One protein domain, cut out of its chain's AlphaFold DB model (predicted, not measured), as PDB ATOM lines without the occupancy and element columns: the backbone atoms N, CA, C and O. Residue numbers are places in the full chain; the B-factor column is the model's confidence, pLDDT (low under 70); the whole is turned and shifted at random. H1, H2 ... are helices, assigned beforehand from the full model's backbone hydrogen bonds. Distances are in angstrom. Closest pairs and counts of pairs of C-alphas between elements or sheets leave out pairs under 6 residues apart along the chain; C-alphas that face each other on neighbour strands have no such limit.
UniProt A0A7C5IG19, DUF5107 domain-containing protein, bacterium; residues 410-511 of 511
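This is residues 410 to 511 of the 511 residues of the protein "DUF5107 domain-containing protein" of bacterium (UniProt A0A7C5IG19). A compact helical body is built round H3, with H2 and H4 packed on it and H1 at one end beyond H2, while the long helix H5 begins beside H4 and runs out from the body as an arm, where residues 501 to 511, of which 501 to 510 belong to H5, stick out. H3, H4 and H5 form an up-and-down bundle, each helix running against the one before it. The printed part has 102 residues, with five named helices, H1 to H5, and no named strand, class all helix. It is compact, with a radius of gyration of the C-alphas of 14.3 A, yet elongated, spanning 51 by 28 by 23 A.

H1 is residues 412 to 420, 11.6 A long, beginning at C-alpha 412 (131.512, 153.611, 209.352). H2 is residues 439 to 450, 16.5 A. H3 is residues 457 to 469, 18.6 A. H4 is residues 473 to 486, 20.1 A. H5 is residues 490 to 510, 30.6 A, ending at C-alpha 510 (172.595, 164.529, 195.379).

H1 touches residues 444 to 448 of H2 alone, at a steep tilt of 63 degrees; the closest C-alphas, of Leu 417 and Leu 445, are 7.3 A apart. H2 and H3 form a helical hairpin at a shallow tilt of 34 degrees, only just short of steep; the closest C-alphas, of Gln 442 and Leu 463, are 6.6 A apart. H3 and H4, a hairpin at 8 degrees, come to 4.0 A at the C-alphas of Gly 464 and Ala 476. H4 and H5, a hairpin at 30 degrees, touch through residues 492 to 496 of H5 alone, closest at the C-alphas of Trp 480 and Ala 492, 5.3 A. H1 and H3 are apart. In H1 to H5 every O i to N i+4 pair is within hydrogen-bond range.

The C-alphas farthest apart, of Glu 420 and Gly 511, are 51.5 A apart. The printed part has no cut. The link from H1 to H2 is long, 18 residues. Confidence is under 70 at residues 509 to 511.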
ATOM      1  N   GLU A 410     133.359 158.923 209.589       95.25
ATOM      2  CA  GLU A 410     134.763 158.553 209.382       95.25
ATOM      3  C   GLU A 410     135.066 157.082 209.707       95.25
ATOM      4  O   GLU A 410     135.944 156.481 209.087       95.25
ATOM      5  N   GLN A 411     134.359 156.485 210.670       98.25
ATOM      6  CA  GLN A 411     134.598 155.109 211.113       98.25
ATOM      7  C   GLN A 411     133.689 154.096 210.411       98.25
ATOM      8  O   GLN A 411     134.065 152.928 210.291       98.25
ATOM      9  N   LEU A 412     132.512 154.517 209.930       97.38
ATOM     10  CA  LEU A 412     131.512 153.611 209.352       97.38
ATOM     11  C   LEU A 412     132.036 152.739 208.192       97.38
ATOM     12  O   LEU A 412     131.738 151.542 208.206       97.38
ATOM     13  N   PRO A 413     132.846 153.242 207.234       97.69
ATOM     14  CA  PRO A 413     133.408 152.397 206.178       97.69
ATOM     15  C   PRO A 413     134.257 151.242 206.721       97.69
ATOM     16  O   PRO A 413     134.128 150.102 206.275       97.69
ATOM     17  N   TRP A 414     135.083 151.516 207.732       98.56
ATOM     18  CA  TRP A 414     135.934 150.516 208.376       98.56
ATOM     19  C   TRP A 414     135.132 149.544 209.228       98.56
ATOM     20  O   TRP A 414     135.441 148.357 209.260       98.56
ATOM     21  N   LEU A 415     134.065 150.015 209.873       98.50
ATOM     22  CA  LEU A 415     133.158 149.148 210.615       98.50
ATOM     23  C   LEU A 415     132.424 148.170 209.685       98.50
ATOM     24  O   LEU A 415     132.309 146.991 210.024       98.50
ATOM     25  N   LYS A 416     131.985 148.626 208.502       98.31
ATOM     26  CA  LYS A 416     131.405 147.757 207.463       98.31
ATOM     27  C   LYS A 416     132.435 146.742 206.965       98.31
ATOM     28  O   LYS A 416     132.148 145.543 206.943       98.31
ATOM     29  N   LEU A 417     133.664 147.187 206.688       98.69
ATOM     30  CA  LEU A 417     134.762 146.295 206.312       98.69
ATOM     31  C   LEU A 417     135.000 145.230 207.387       98.69
ATOM     32  O   LEU A 417     135.122 144.048 207.068       98.69
ATOM     33  N   LEU A 418     135.013 145.629 208.658       98.62
ATOM     34  CA  LEU A 418     135.196 144.716 209.773       98.62
ATOM     35  C   LEU A 418     134.045 143.713 209.861       98.62
ATOM     36  O   LEU A 418     134.310 142.522 209.972       98.62
ATOM     37  N   ARG A 419     132.782 144.152 209.835       97.94
ATOM     38  CA  ARG A 419     131.608 143.297 210.094       97.94
ATOM     39  C   ARG A 419     131.218 142.429 208.898       97.94
ATOM     40  O   ARG A 419     131.013 141.231 209.064       97.94
ATOM     41  N   GLU A 420     131.177 143.012 207.708       97.75
ATOM     42  CA  GLU A 420     130.632 142.395 206.489       97.75
ATOM     43  C   GLU A 420     131.734 141.913 205.527       97.75
ATOM     44  O   GLU A 420     131.495 141.130 204.595       97.75
ATOM     45  N   GLY A 421     132.977 142.335 205.777       97.94
ATOM     46  CA  GLY A 421     134.119 142.030 204.923       97.94
ATOM     47  C   GLY A 421     134.171 142.891 203.665       97.94
ATOM     48  O   GLY A 421     134.791 142.457 202.697       97.94
ATOM     49  N   GLU A 422     133.522 144.057 203.651       97.75
ATOM     50  CA  GLU A 422     133.446 144.973 202.508       97.75
ATOM     51  C   GLU A 422     133.661 146.430 202.942       97.75
ATOM     52  O   GLU A 422     132.903 146.965 203.752       97.75
ATOM     53  N   LEU A 423     134.686 147.074 202.383       98.06
ATOM     54  CA  LEU A 423     134.833 148.522 202.415       98.06
ATOM     55  C   LEU A 423     133.862 149.096 201.374       98.06
ATOM     56  O   LEU A 423     133.924 148.684 200.218       98.06
ATOM     57  N   PRO A 424     132.954 150.014 201.743       97.12
ATOM     58  CA  PRO A 424     131.980 150.538 200.799       97.12
ATOM     59  C   PRO A 424     132.659 151.350 199.693       97.12
ATOM     60  O   PRO A 424     133.599 152.113 199.934       97.12
ATOM     61  N   TYR A 425     132.124 151.227 198.479       96.88
ATOM     62  CA  TYR A 425     132.462 152.128 197.384       96.88
ATOM     63  C   TYR A 425     132.001 153.555 197.708       96.88
ATOM     64  O   TYR A 425     130.889 153.767 198.189       96.88
ATOM     65  N   ILE A 426     132.850 154.528 197.386       95.50
ATOM     66  CA  ILE A 426     132.536 155.958 197.398       95.50
ATOM     67  C   ILE A 426     132.989 156.508 196.047       95.50
ATOM     68  O   ILE A 426     134.070 156.144 195.572       95.50
ATOM     69  N   SER A 427     132.189 157.368 195.414       95.62
ATOM     70  CA  SER A 427     132.579 157.963 194.134       95.62
ATOM     71  C   SER A 427     133.844 158.824 194.290       95.62
ATOM     72  O   SER A 427     133.945 159.574 195.264       95.62
ATOM     73  N   PRO A 428     134.785 158.836 193.323       93.88
ATOM     74  CA  PRO A 428     135.926 159.760 193.332       93.88
ATOM     75  C   PRO A 428     135.553 161.245 193.396       93.88
ATOM     76  O   PRO A 428     136.411 162.077 193.702       93.88
ATOM     77  N   LYS A 429     134.294 161.580 193.080       91.81
ATOM     78  CA  LYS A 429     133.734 162.939 193.123       91.81
ATOM     79  C   LYS A 429     133.260 163.353 194.516       91.81
ATOM     80  O   LYS A 429     132.988 164.532 194.736       91.81
ATOM     81  N   GLU A 430     133.136 162.408 195.439       90.94
ATOM     82  CA  GLU A 430     132.695 162.663 196.804       90.94
ATOM     83  C   GLU A 430     133.876 162.951 197.737       90.94
ATOM     84  O   GLU A 430     135.039 162.641 197.459       90.94
ATOM     85  N   LYS A 431     133.571 163.573 198.880       85.44
ATOM     86  CA  LYS A 431     134.560 163.812 199.931       85.44
ATOM     87  C   LYS A 431     134.906 162.479 200.600       85.44
ATOM     88  O   LYS A 431     134.050 161.876 201.239       85.44
ATOM     89  N   ILE A 432     136.174 162.079 200.535       88.56
ATOM     90  CA  ILE A 432     136.688 160.952 201.321       88.56
ATOM     91  C   ILE A 432     136.993 161.424 202.744       88.56
ATOM     92  O   ILE A 432     137.500 162.527 202.960       88.56
ATOM     93  N   CYS A 433     136.704 160.569 203.717       87.31
ATOM     94  CA  CYS A 433     137.130 160.716 205.102       87.31
ATOM     95  C   CYS A 433     137.572 159.352 205.645       87.31
ATOM     96  O   CYS A 433     137.571 158.362 204.913       87.31
ATOM     97  N   GLY A 434     137.981 159.297 206.911       92.56
ATOM     98  CA  GLY A 434     138.328 158.025 207.530       92.56
ATOM     99  C   GLY A 434     139.631 157.421 207.005       92.56
ATOM    100  O   GLY A 434     139.671 156.262 206.615       92.56
ATOM    101  N   TRP A 435     140.720 158.184 206.951       95.31
ATOM    102  CA  TRP A 435     142.033 157.642 206.573       95.31
ATOM    103  C   TRP A 435     142.510 156.606 207.589       95.31
ATOM    104  O   TRP A 435     142.190 156.748 208.753       95.31
ATOM    105  N   MET A 436     143.272 155.586 207.196       95.50
ATOM    106  CA  MET A 436     143.704 154.481 208.069       95.50
ATOM    107  C   MET A 436     145.107 154.038 207.653       95.50
ATOM    108  O   MET A 436     145.383 153.967 206.455       95.50
ATOM    109  N   ILE A 437     145.979 153.745 208.620       95.25
ATOM    110  CA  ILE A 437     147.380 153.338 208.370       95.25
ATOM    111  C   ILE A 437     147.802 152.071 209.110       95.25
ATOM    112  O   ILE A 437     148.884 151.538 208.879       95.25
ATOM    113  N   GLN A 438     146.970 151.613 210.035       95.88
ATOM    114  CA  GLN A 438     147.298 150.557 210.970       95.88
ATOM    115  C   GLN A 438     147.352 149.210 210.244       95.88
ATOM    116  O   GLN A 438     146.442 148.857 209.490       95.88
ATOM    117  N   LYS A 439     148.406 148.437 210.518       95.44
ATOM    118  CA  LYS A 439     148.690 147.158 209.852       95.44
ATOM    119  C   LYS A 439     147.534 146.155 209.952       95.44
ATOM    120  O   LYS A 439     147.167 145.557 208.948       95.44
ATOM    121  N   HIS A 440     146.891 146.046 211.117       96.69
ATOM    122  CA  HIS A 440     145.725 145.173 211.306       96.69
ATOM    123  C   HIS A 440     144.598 145.476 210.302       96.69
ATOM    124  O   HIS A 440     143.987 144.573 209.738       96.69
ATOM    125  N   TRP A 441     144.345 146.757 210.023       98.19
ATOM    126  CA  TRP A 441     143.325 147.175 209.060       98.19
ATOM    127  C   TRP A 441     143.759 146.968 207.610       98.19
ATOM    128  O   TRP A 441     142.918 146.658 206.763       98.19
ATOM    129  N   GLN A 442     145.057 147.085 207.328       98.44
ATOM    130  CA  GLN A 442     145.616 146.726 206.027       98.44
ATOM    131  C   GLN A 442     145.361 145.250 205.703       98.44
ATOM    132  O   GLN A 442     144.858 144.947 204.625       98.44
ATOM    133  N   GLU A 443     145.646 144.342 206.637       98.25
ATOM    134  CA  GLU A 443     145.457 142.897 206.444       98.25
ATOM    135  C   GLU A 443     143.983 142.543 206.181       98.25
ATOM    136  O   GLU A 443     143.673 141.761 205.275       98.25
ATOM    137  N   ILE A 444     143.056 143.180 206.908       98.62
ATOM    138  CA  ILE A 444     141.609 143.025 206.689       98.62
ATOM    139  C   ILE A 444     141.214 143.511 205.282       98.62
ATOM    140  O   ILE A 444     140.478 142.818 204.571       98.62
ATOM    141  N   LEU A 445     141.707 144.680 204.858       98.75
ATOM    142  CA  LEU A 445     141.395 145.255 203.547       98.75
ATOM    143  C   LEU A 445     141.966 144.408 202.399       98.75
ATOM    144  O   LEU A 445     141.249 144.102 201.445       98.75
ATOM    145  N   GLU A 446     143.217 143.959 202.508       98.56
ATOM    146  CA  GLU A 446     143.832 143.043 201.541       98.56
ATOM    147  C   GLU A 446     143.051 141.729 201.431       98.56
ATOM    148  O   GLU A 446     142.808 141.237 200.325       98.56
ATOM    149  N   GLY A 447     142.617 141.169 202.564       98.50
ATOM    150  CA  GLY A 447     141.778 139.974 202.602       98.50
ATOM    151  C   GLY A 447     140.432 140.172 201.898       98.50
ATOM    152  O   GLY A 447     139.978 139.288 201.169       98.50
ATOM    153  N   SER A 448     139.810 141.340 202.066       98.69
ATOM    154  CA  SER A 448     138.558 141.688 201.388       98.69
ATOM    155  C   SER A 448     138.725 141.833 199.870       98.69
ATOM    156  O   SER A 448     137.916 141.303 199.103       98.69
ATOM    157  N   ILE A 449     139.803 142.484 199.419       98.31
ATOM    158  CA  ILE A 449     140.127 142.624 197.992       98.31
ATOM    159  C   ILE A 449     140.377 141.257 197.349       98.31
ATOM    160  O   ILE A 449     139.840 140.987 196.276       98.31
ATOM    161  N   LYS A 450     141.134 140.364 198.006       97.88
ATOM    162  CA  LYS A 450     141.396 138.997 197.512       97.88
ATOM    163  C   LYS A 450     140.110 138.188 197.309       97.88
ATOM    164  O   LYS A 450     140.040 137.377 196.395       97.88
ATOM    165  N   LYS A 451     139.088 138.431 198.134       97.69
ATOM    166  CA  LYS A 451     137.751 137.820 198.019       97.69
ATOM    167  C   LYS A 451     136.841 138.524 197.002       97.69
ATOM    168  O   LYS A 451     135.682 138.147 196.874       97.69
ATOM    169  N   GLY A 452     137.328 139.566 196.325       95.62
ATOM    170  CA  GLY A 452     136.572 140.344 195.344       95.62
ATOM    171  C   GLY A 452     135.556 141.327 195.936       95.62
ATOM    172  O   GLY A 452     134.854 141.974 195.170       95.62
ATOM    173  N   LYS A 453     135.478 141.476 197.267       96.50
ATOM    174  CA  LYS A 453     134.446 142.297 197.924       96.50
ATOM    175  C   LYS A 453     134.736 143.798 197.890       96.50
ATOM    176  O   LYS A 453     133.823 144.579 197.686       96.50
ATOM    177  N   SER A 454     136.001 144.200 198.038       97.31
ATOM    178  CA  SER A 454     136.404 145.622 198.065       97.31
ATOM    179  C   SER A 454     137.305 146.013 196.892       97.31
ATOM    180  O   SER A 454     138.159 146.888 197.022       97.31
ATOM    181  N   ASN A 455     137.199 145.338 195.746       97.12
ATOM    182  CA  ASN A 455     138.071 145.601 194.600       97.12
ATOM    183  C   ASN A 455     137.604 146.830 193.794       97.12
ATOM    184  O   ASN A 455     137.025 146.697 192.721       97.12
ATOM    185  N   HIS A 456     137.854 148.026 194.326       97.81
ATOM    186  CA  HIS A 456     137.573 149.311 193.679       97.81
ATOM    187  C   HIS A 456     138.666 150.340 194.006       97.81
ATOM    188  O   HIS A 456     139.521 150.113 194.866       97.81
ATOM    189  N   TRP A 457     138.647 151.487 193.319       98.00
ATOM    190  CA  TRP A 457     139.704 152.505 193.382       98.00
ATOM    191  C   TRP A 457     140.058 152.933 194.823       98.00
ATOM    192  O   TRP A 457     141.241 153.014 195.155       98.00
ATOM    193  N   LEU A 458     139.055 153.153 195.686       97.44
ATOM    194  CA  LEU A 458     139.246 153.640 197.058       97.44
ATOM    195  C   LEU A 458     140.055 152.660 197.927       97.44
ATOM    196  O   LEU A 458     140.941 153.081 198.667       97.44
ATOM    197  N   SER A 459     139.821 151.355 197.797       98.12
ATOM    198  CA  SER A 459     140.579 150.339 198.538       98.12
ATOM    199  C   SER A 459     142.052 150.335 198.141       98.12
ATOM    200  O   SER A 459     142.936 150.304 198.997       98.12
ATOM    201  N   TRP A 460     142.330 150.438 196.839       98.44
ATOM    202  CA  TRP A 460     143.695 150.537 196.321       98.44
ATOM    203  C   TRP A 460     144.384 151.842 196.743       98.44
ATOM    204  O   TRP A 460     145.574 151.828 197.058       98.44
ATOM    205  N   LEU A 461     143.638 152.950 196.828       97.56
ATOM    206  CA  LEU A 461     144.135 154.217 197.374       97.56
ATOM    207  C   LEU A 461     144.547 154.065 198.845       97.56
ATOM    208  O   LEU A 461     145.660 154.454 199.206       97.56
ATOM    209  N   HIS A 462     143.680 153.484 199.683       97.44
ATOM    210  CA  HIS A 462     143.978 153.256 201.098       97.44
ATOM    211  C   HIS A 462     145.187 152.342 201.289       97.44
ATOM    212  O   HIS A 462     146.082 152.700 202.053       97.44
ATOM    213  N   LEU A 463     145.270 151.222 200.559       98.31
ATOM    214  CA  LEU A 463     146.449 150.354 200.617       98.31
ATOM    215  C   LEU A 463     147.721 151.096 200.199       98.31
ATOM    216  O   LEU A 463     148.747 150.962 200.859       98.31
ATOM    217  N   GLY A 464     147.662 151.917 199.147       97.75
ATOM    218  CA  GLY A 464     148.801 152.741 198.751       97.75
ATOM    219  C   GLY A 464     149.263 153.678 199.873       97.75
ATOM    220  O   GLY A 464     150.457 153.755 200.148       97.75
ATOM    221  N   ASN A 465     148.333 154.314 200.594       96.56
ATOM    222  CA  ASN A 465     148.658 155.165 201.747       96.56
ATOM    223  C   ASN A 465     149.255 154.364 202.920       96.56
ATOM    224  O   ASN A 465     150.210 154.821 203.543       96.56
ATOM    225  N   MET A 466     148.729 153.169 203.204       97.50
ATOM    226  CA  MET A 466     149.243 152.279 204.256       97.50
ATOM    227  C   MET A 466     150.684 151.837 203.970       97.50
ATOM    228  O   MET A 466     151.545 151.940 204.843       97.50
ATOM    229  N   TYR A 467     150.977 151.418 202.734       97.50
ATOM    230  CA  TYR A 467     152.338 151.056 202.326       97.50
ATOM    231  C   TYR A 467     153.277 152.263 202.274       97.50
ATOM    232  O   TYR A 467     154.452 152.132 202.618       97.50
ATOM    233  N   TYR A 468     152.774 153.444 201.902       95.81
ATOM    234  CA  TYR A 468     153.559 154.676 201.950       95.81
ATOM    235  C   TYR A 468     154.007 155.002 203.376       95.81
ATOM    236  O   TYR A 468     155.184 155.268 203.600       95.81
ATOM    237  N   ASN A 469     153.090 154.904 204.346       94.19
ATOM    238  CA  ASN A 469     153.376 155.116 205.766       94.19
ATOM    239  C   ASN A 469     154.462 154.168 206.307       94.19
ATOM    240  O   ASN A 469     155.198 154.504 207.227       94.19
ATOM    241  N   GLN A 470     154.591 152.984 205.709       94.25
ATOM    242  CA  GLN A 470     155.621 151.990 206.031       94.25
ATOM    243  C   GLN A 470     156.932 152.220 205.266       94.25
ATOM    244  O   GLN A 470     157.789 151.342 205.228       94.25
ATOM    245  N   SER A 471     157.089 153.378 204.617       94.06
ATOM    246  CA  SER A 471     158.217 153.703 203.737       94.06
ATOM    247  C   SER A 471     158.372 152.769 202.524       94.06
ATOM    248  O   SER A 471     159.395 152.810 201.841       94.06
ATOM    249  N   ASN A 472     157.356 151.964 202.182       96.25
ATOM    250  CA  ASN A 472     157.362 151.113 200.991       96.25
ATOM    251  C   ASN A 472     156.823 151.878 199.773       96.25
ATOM    252  O   ASN A 472     155.715 151.656 199.276       96.25
ATOM    253  N   VAL A 473     157.639 152.823 199.315       95.62
ATOM    254  CA  VAL A 473     157.282 153.814 198.295       95.62
ATOM    255  C   VAL A 473     156.936 153.189 196.942       95.62
ATOM    256  O   VAL A 473     155.972 153.607 196.299       95.62
ATOM    257  N   GLU A 474     157.679 152.175 196.502       96.88
ATOM    258  CA  GLU A 474     157.451 151.546 195.192       96.88
ATOM    259  C   GLU A 474     156.150 150.730 195.176       96.88
ATOM    260  O   GLU A 474     155.373 150.787 194.213       96.88
ATOM    261  N   LYS A 475     155.834 150.042 196.283       98.12
ATOM    262  CA  LYS A 475     154.539 149.372 196.426       98.12
ATOM    263  C   LYS A 475     153.393 150.379 196.493       98.12
ATOM    264  O   LYS A 475     152.385 150.177 195.820       98.12
ATOM    265  N   ALA A 476     153.561 151.466 197.250       97.94
ATOM    266  CA  ALA A 476     152.576 152.543 197.330       97.94
ATOM    267  C   ALA A 476     152.252 153.122 195.946       97.94
ATOM    268  O   ALA A 476     151.081 153.196 195.574       97.94
ATOM    269  N   LYS A 477     153.286 153.429 195.145       98.31
ATOM    270  CA  LYS A 477     153.144 153.901 193.759       98.31
ATOM    271  C   LYS A 477     152.307 152.940 192.915       98.31
ATOM    272  O   LYS A 477     151.302 153.353 192.343       98.31
ATOM    273  N   THR A 478     152.675 151.659 192.913       98.62
ATOM    274  CA  THR A 478     151.972 150.617 192.145       98.62
ATOM    275  C   THR A 478     150.488 150.531 192.527       98.62
ATOM    276  O   THR A 478     149.620 150.347 191.676       98.62
ATOM    277  N   LEU A 479     150.168 150.664 193.818       98.56
ATOM    278  CA  LEU A 479     148.793 150.594 194.314       98.56
ATOM    279  C   LEU A 479     147.986 151.854 193.981       98.56
ATOM    280  O   LEU A 479     146.807 151.749 193.650       98.56
ATOM    281  N   TRP A 480     148.606 153.035 193.994       98.56
ATOM    282  CA  TRP A 480     147.959 154.260 193.523       98.56
ATOM    283  C   TRP A 480     147.712 154.238 192.009       98.56
ATOM    284  O   TRP A 480     146.640 154.638 191.565       98.56
ATOM    285  N   GLU A 481     148.637 153.702 191.213       98.69
ATOM    286  CA  GLU A 481     148.416 153.465 189.779       98.69
ATOM    287  C   GLU A 481     147.285 152.454 189.557       98.69
ATOM    288  O   GLU A 481     146.391 152.688 188.745       98.69
ATOM    289  N   LYS A 482     147.237 151.373 190.349       98.50
ATOM    290  CA  LYS A 482     146.117 150.422 190.322       98.50
ATOM    291  C   LYS A 482     144.789 151.087 190.686       98.50
ATOM    292  O   LYS A 482     143.778 150.768 190.062       98.50
ATOM    293  N   SER A 483     144.780 151.998 191.661       98.50
ATOM    294  CA  SER A 483     143.606 152.802 192.015       98.50
ATOM    295  C   SER A 483     143.098 153.587 190.802       98.50
ATOM    296  O   SER A 483     141.932 153.435 190.440       98.50
ATOM    297  N   LEU A 484     143.985 154.307 190.106       98.44
ATOM    298  CA  LEU A 484     143.651 155.081 188.903       98.44
ATOM    299  C   LEU A 484     143.153 154.222 187.738       98.44
ATOM    300  O   LEU A 484     142.233 154.634 187.037       98.44
ATOM    301  N   SER A 485     143.721 153.029 187.546       98.06
ATOM    302  CA  SER A 485     143.263 152.098 186.507       98.06
ATOM    303  C   SER A 485     141.877 151.508 186.786       98.06
ATOM    304  O   SER A 485     141.243 151.020 185.857       98.06
ATOM    305  N   ASN A 486     141.415 151.509 188.045       97.19
ATOM    306  CA  ASN A 486     140.029 151.157 188.370       97.19
ATOM    307  C   ASN A 486     139.103 152.352 188.128       97.19
ATOM    308  O   ASN A 486     138.079 152.206 187.470       97.19
ATOM    309  N   GLU A 487     139.455 153.520 188.669       98.00
ATOM    310  CA  GLU A 487     138.711 154.754 188.443       98.00
ATOM    311  C   GLU A 487     139.626 155.975 188.664       98.00
ATOM    312  O   GLU A 487     140.249 156.090 189.728       98.00
ATOM    313  N   PRO A 488     139.725 156.910 187.699       97.12
ATOM    314  CA  PRO A 488     140.517 158.121 187.870       97.12
ATOM    315  C   PRO A 488     140.051 158.947 189.072       97.12
ATOM    316  O   PRO A 488     138.870 159.257 189.221       97.12
ATOM    317  N   SER A 489     140.997 159.351 189.920       95.50
ATOM    318  CA  SER A 489     140.695 160.112 191.129       95.50
ATOM    319  C   SER A 489     141.764 161.164 191.410       95.50
ATOM    320  O   SER A 489     142.967 160.905 191.321       95.50
ATOM    321  N   LEU A 490     141.326 162.368 191.793       93.19
ATOM    322  CA  LEU A 490     142.230 163.462 192.175       93.19
ATOM    323  C   LEU A 490     143.153 163.072 193.344       93.19
ATOM    324  O   LEU A 490     144.280 163.551 193.443       93.19
ATOM    325  N   TRP A 491     142.686 162.161 194.199       92.81
ATOM    326  CA  TRP A 491     143.380 161.663 195.383       92.81
ATOM    327  C   TRP A 491     144.628 160.857 195.020       92.81
ATOM    328  O   TRP A 491     145.720 161.160 195.501       92.81
ATOM    329  N   ALA A 492     144.495 159.875 194.123       95.62
ATOM    330  CA  ALA A 492     145.631 159.070 193.685       95.62
ATOM    331  C   ALA A 492     146.596 159.881 192.800       95.62
ATOM    332  O   ALA A 492     147.810 159.778 192.981       95.62
ATOM    333  N   TYR A 493     146.085 160.758 191.922       95.94
ATOM    334  CA  TYR A 493     146.937 161.670 191.143       95.94
ATOM    335  C   TYR A 493     147.775 162.586 192.037       95.94
ATOM    336  O   TYR A 493     148.978 162.728 191.810       95.94
ATOM    337  N   ARG A 494     147.176 163.171 193.084       94.00
ATOM    338  CA  ARG A 494     147.909 163.978 194.069       94.00
ATOM    339  C   ARG A 494     149.037 163.176 194.709       94.00
ATOM    340  O   ARG A 494     150.151 163.685 194.803       94.00
ATOM    341  N   ASN A 495     148.762 161.953 195.160       95.50
ATOM    342  CA  ASN A 495     149.763 161.134 195.839       95.50
ATOM    343  C   ASN A 495     150.962 160.822 194.931       95.50
ATOM    344  O   ASN A 495     152.110 160.981 195.346       95.50
ATOM    345  N   LEU A 496     150.699 160.469 193.670       96.62
ATOM    346  CA  LEU A 496     151.745 160.264 192.666       96.62
ATOM    347  C   LEU A 496     152.530 161.553 192.384       96.62
ATOM    348  O   LEU A 496     153.756 161.521 192.331       96.62
ATOM    349  N   ALA A 497     151.857 162.702 192.280       95.00
ATOM    350  CA  ALA A 497     152.519 163.990 192.069       95.00
ATOM    351  C   ALA A 497     153.429 164.390 193.246       95.00
ATOM    352  O   ALA A 497     154.544 164.872 193.029       95.00
ATOM    353  N   ILE A 498     152.993 164.161 194.492       92.31
ATOM    354  CA  ILE A 498     153.819 164.367 195.696       92.31
ATOM    355  C   ILE A 498     155.067 163.486 195.632       92.31
ATOM    356  O   ILE A 498     156.177 163.963 195.883       92.31
ATOM    357  N   LEU A 499     154.898 162.216 195.262       93.25
ATOM    358  CA  LEU A 499     156.006 161.278 195.152       93.25
ATOM    359  C   LEU A 499     157.033 161.711 194.091       93.25
ATOM    360  O   LEU A 499     158.232 161.735 194.372       93.25
ATOM    361  N   GLU A 500     156.587 162.103 192.898       93.12
ATOM    362  CA  GLU A 500     157.489 162.565 191.834       93.12
ATOM    363  C   GLU A 500     158.203 163.875 192.218       93.12
ATOM    364  O   GLU A 500     159.412 164.012 192.004       93.12
ATOM    365  N   LYS A 501     157.510 164.806 192.894       90.50
ATOM    366  CA  LYS A 501     158.134 166.028 193.436       90.50
ATOM    367  C   LYS A 501     159.268 165.695 194.409       90.50
ATOM    368  O   LYS A 501     160.332 166.309 194.336       90.50
ATOM    369  N   LYS A 502     159.077 164.711 195.294       87.06
ATOM    370  CA  LYS A 502     160.125 164.257 196.221       87.06
ATOM    371  C   LYS A 502     161.327 163.661 195.499       87.06
ATOM    372  O   LYS A 502     162.456 164.030 195.813       87.06
ATOM    373  N   LYS A 503     161.093 162.794 194.507       86.12
ATOM    374  CA  LYS A 503     162.164 162.212 193.681       86.12
ATOM    375  C   LYS A 503     162.978 163.309 192.983       86.12
ATOM    376  O   LYS A 503     164.204 163.236 192.947       86.12
ATOM    377  N   ALA A 504     162.319 164.357 192.485       84.25
ATOM    378  CA  ALA A 504     162.992 165.502 191.872       84.25
ATOM    379  C   ALA A 504     163.843 166.310 192.870       84.25
ATOM    380  O   ALA A 504     164.948 166.725 192.525       84.25
ATOM    381  N   ILE A 505     163.363 166.519 194.103       83.44
ATOM    382  CA  ILE A 505     164.120 167.218 195.157       83.44
ATOM    383  C   ILE A 505     165.348 166.402 195.580       83.44
ATOM    384  O   ILE A 505     166.440 166.957 195.635       83.44
ATOM    385  N   GLN A 506     165.199 165.093 195.805       78.31
ATOM    386  CA  GLN A 506     166.319 164.217 196.179       78.31
ATOM    387  C   GLN A 506     167.414 164.197 195.106       78.31
ATOM    388  O   GLN A 506     168.591 164.321 195.429       78.31
ATOM    389  N   LYS A 507     167.040 164.132 193.820       75.62
ATOM    390  CA  LYS A 507     168.006 164.217 192.710       75.62
ATOM    391  C   LYS A 507     168.776 165.540 192.687       75.62
ATOM    392  O   LYS A 507     169.953 165.527 192.364       75.62
ATOM    393  N   LYS A 508     168.131 166.661 193.036       73.44
ATOM    394  CA  LYS A 508     168.771 167.988 193.119       73.44
ATOM    395  C   LYS A 508     169.660 168.185 194.351       73.44
ATOM    396  O   LYS A 508     170.414 169.142 194.378       73.44
ATOM    397  N   GLN A 509     169.504 167.369 195.391       66.69
ATOM    398  CA  GLN A 509     170.347 167.429 196.592       66.69
ATOM    399  C   GLN A 509     171.576 166.513 196.489       66.69
ATOM    400  O   GLN A 509     172.537 166.709 197.223       66.69
ATOM    401  N   LEU A 510     171.527 165.509 195.607       60.81
ATOM    402  CA  LEU A 510     172.595 164.529 195.379       60.81
ATOM    403  C   LEU A 510     173.483 164.847 194.164       60.81
ATOM    404  O   LEU A 510     174.484 164.161 193.965       60.81
ATOM    405  N   GLY A 511     173.104 165.829 193.346       45.16
ATOM    406  CA  GLY A 511     173.904 166.366 192.242       45.16
ATOM    407  C   GLY A 511     174.177 167.834 192.480       45.16
ATOM    408  O   GLY A 511     175.276 168.275 192.085       45.16
TER     409      GLY A 511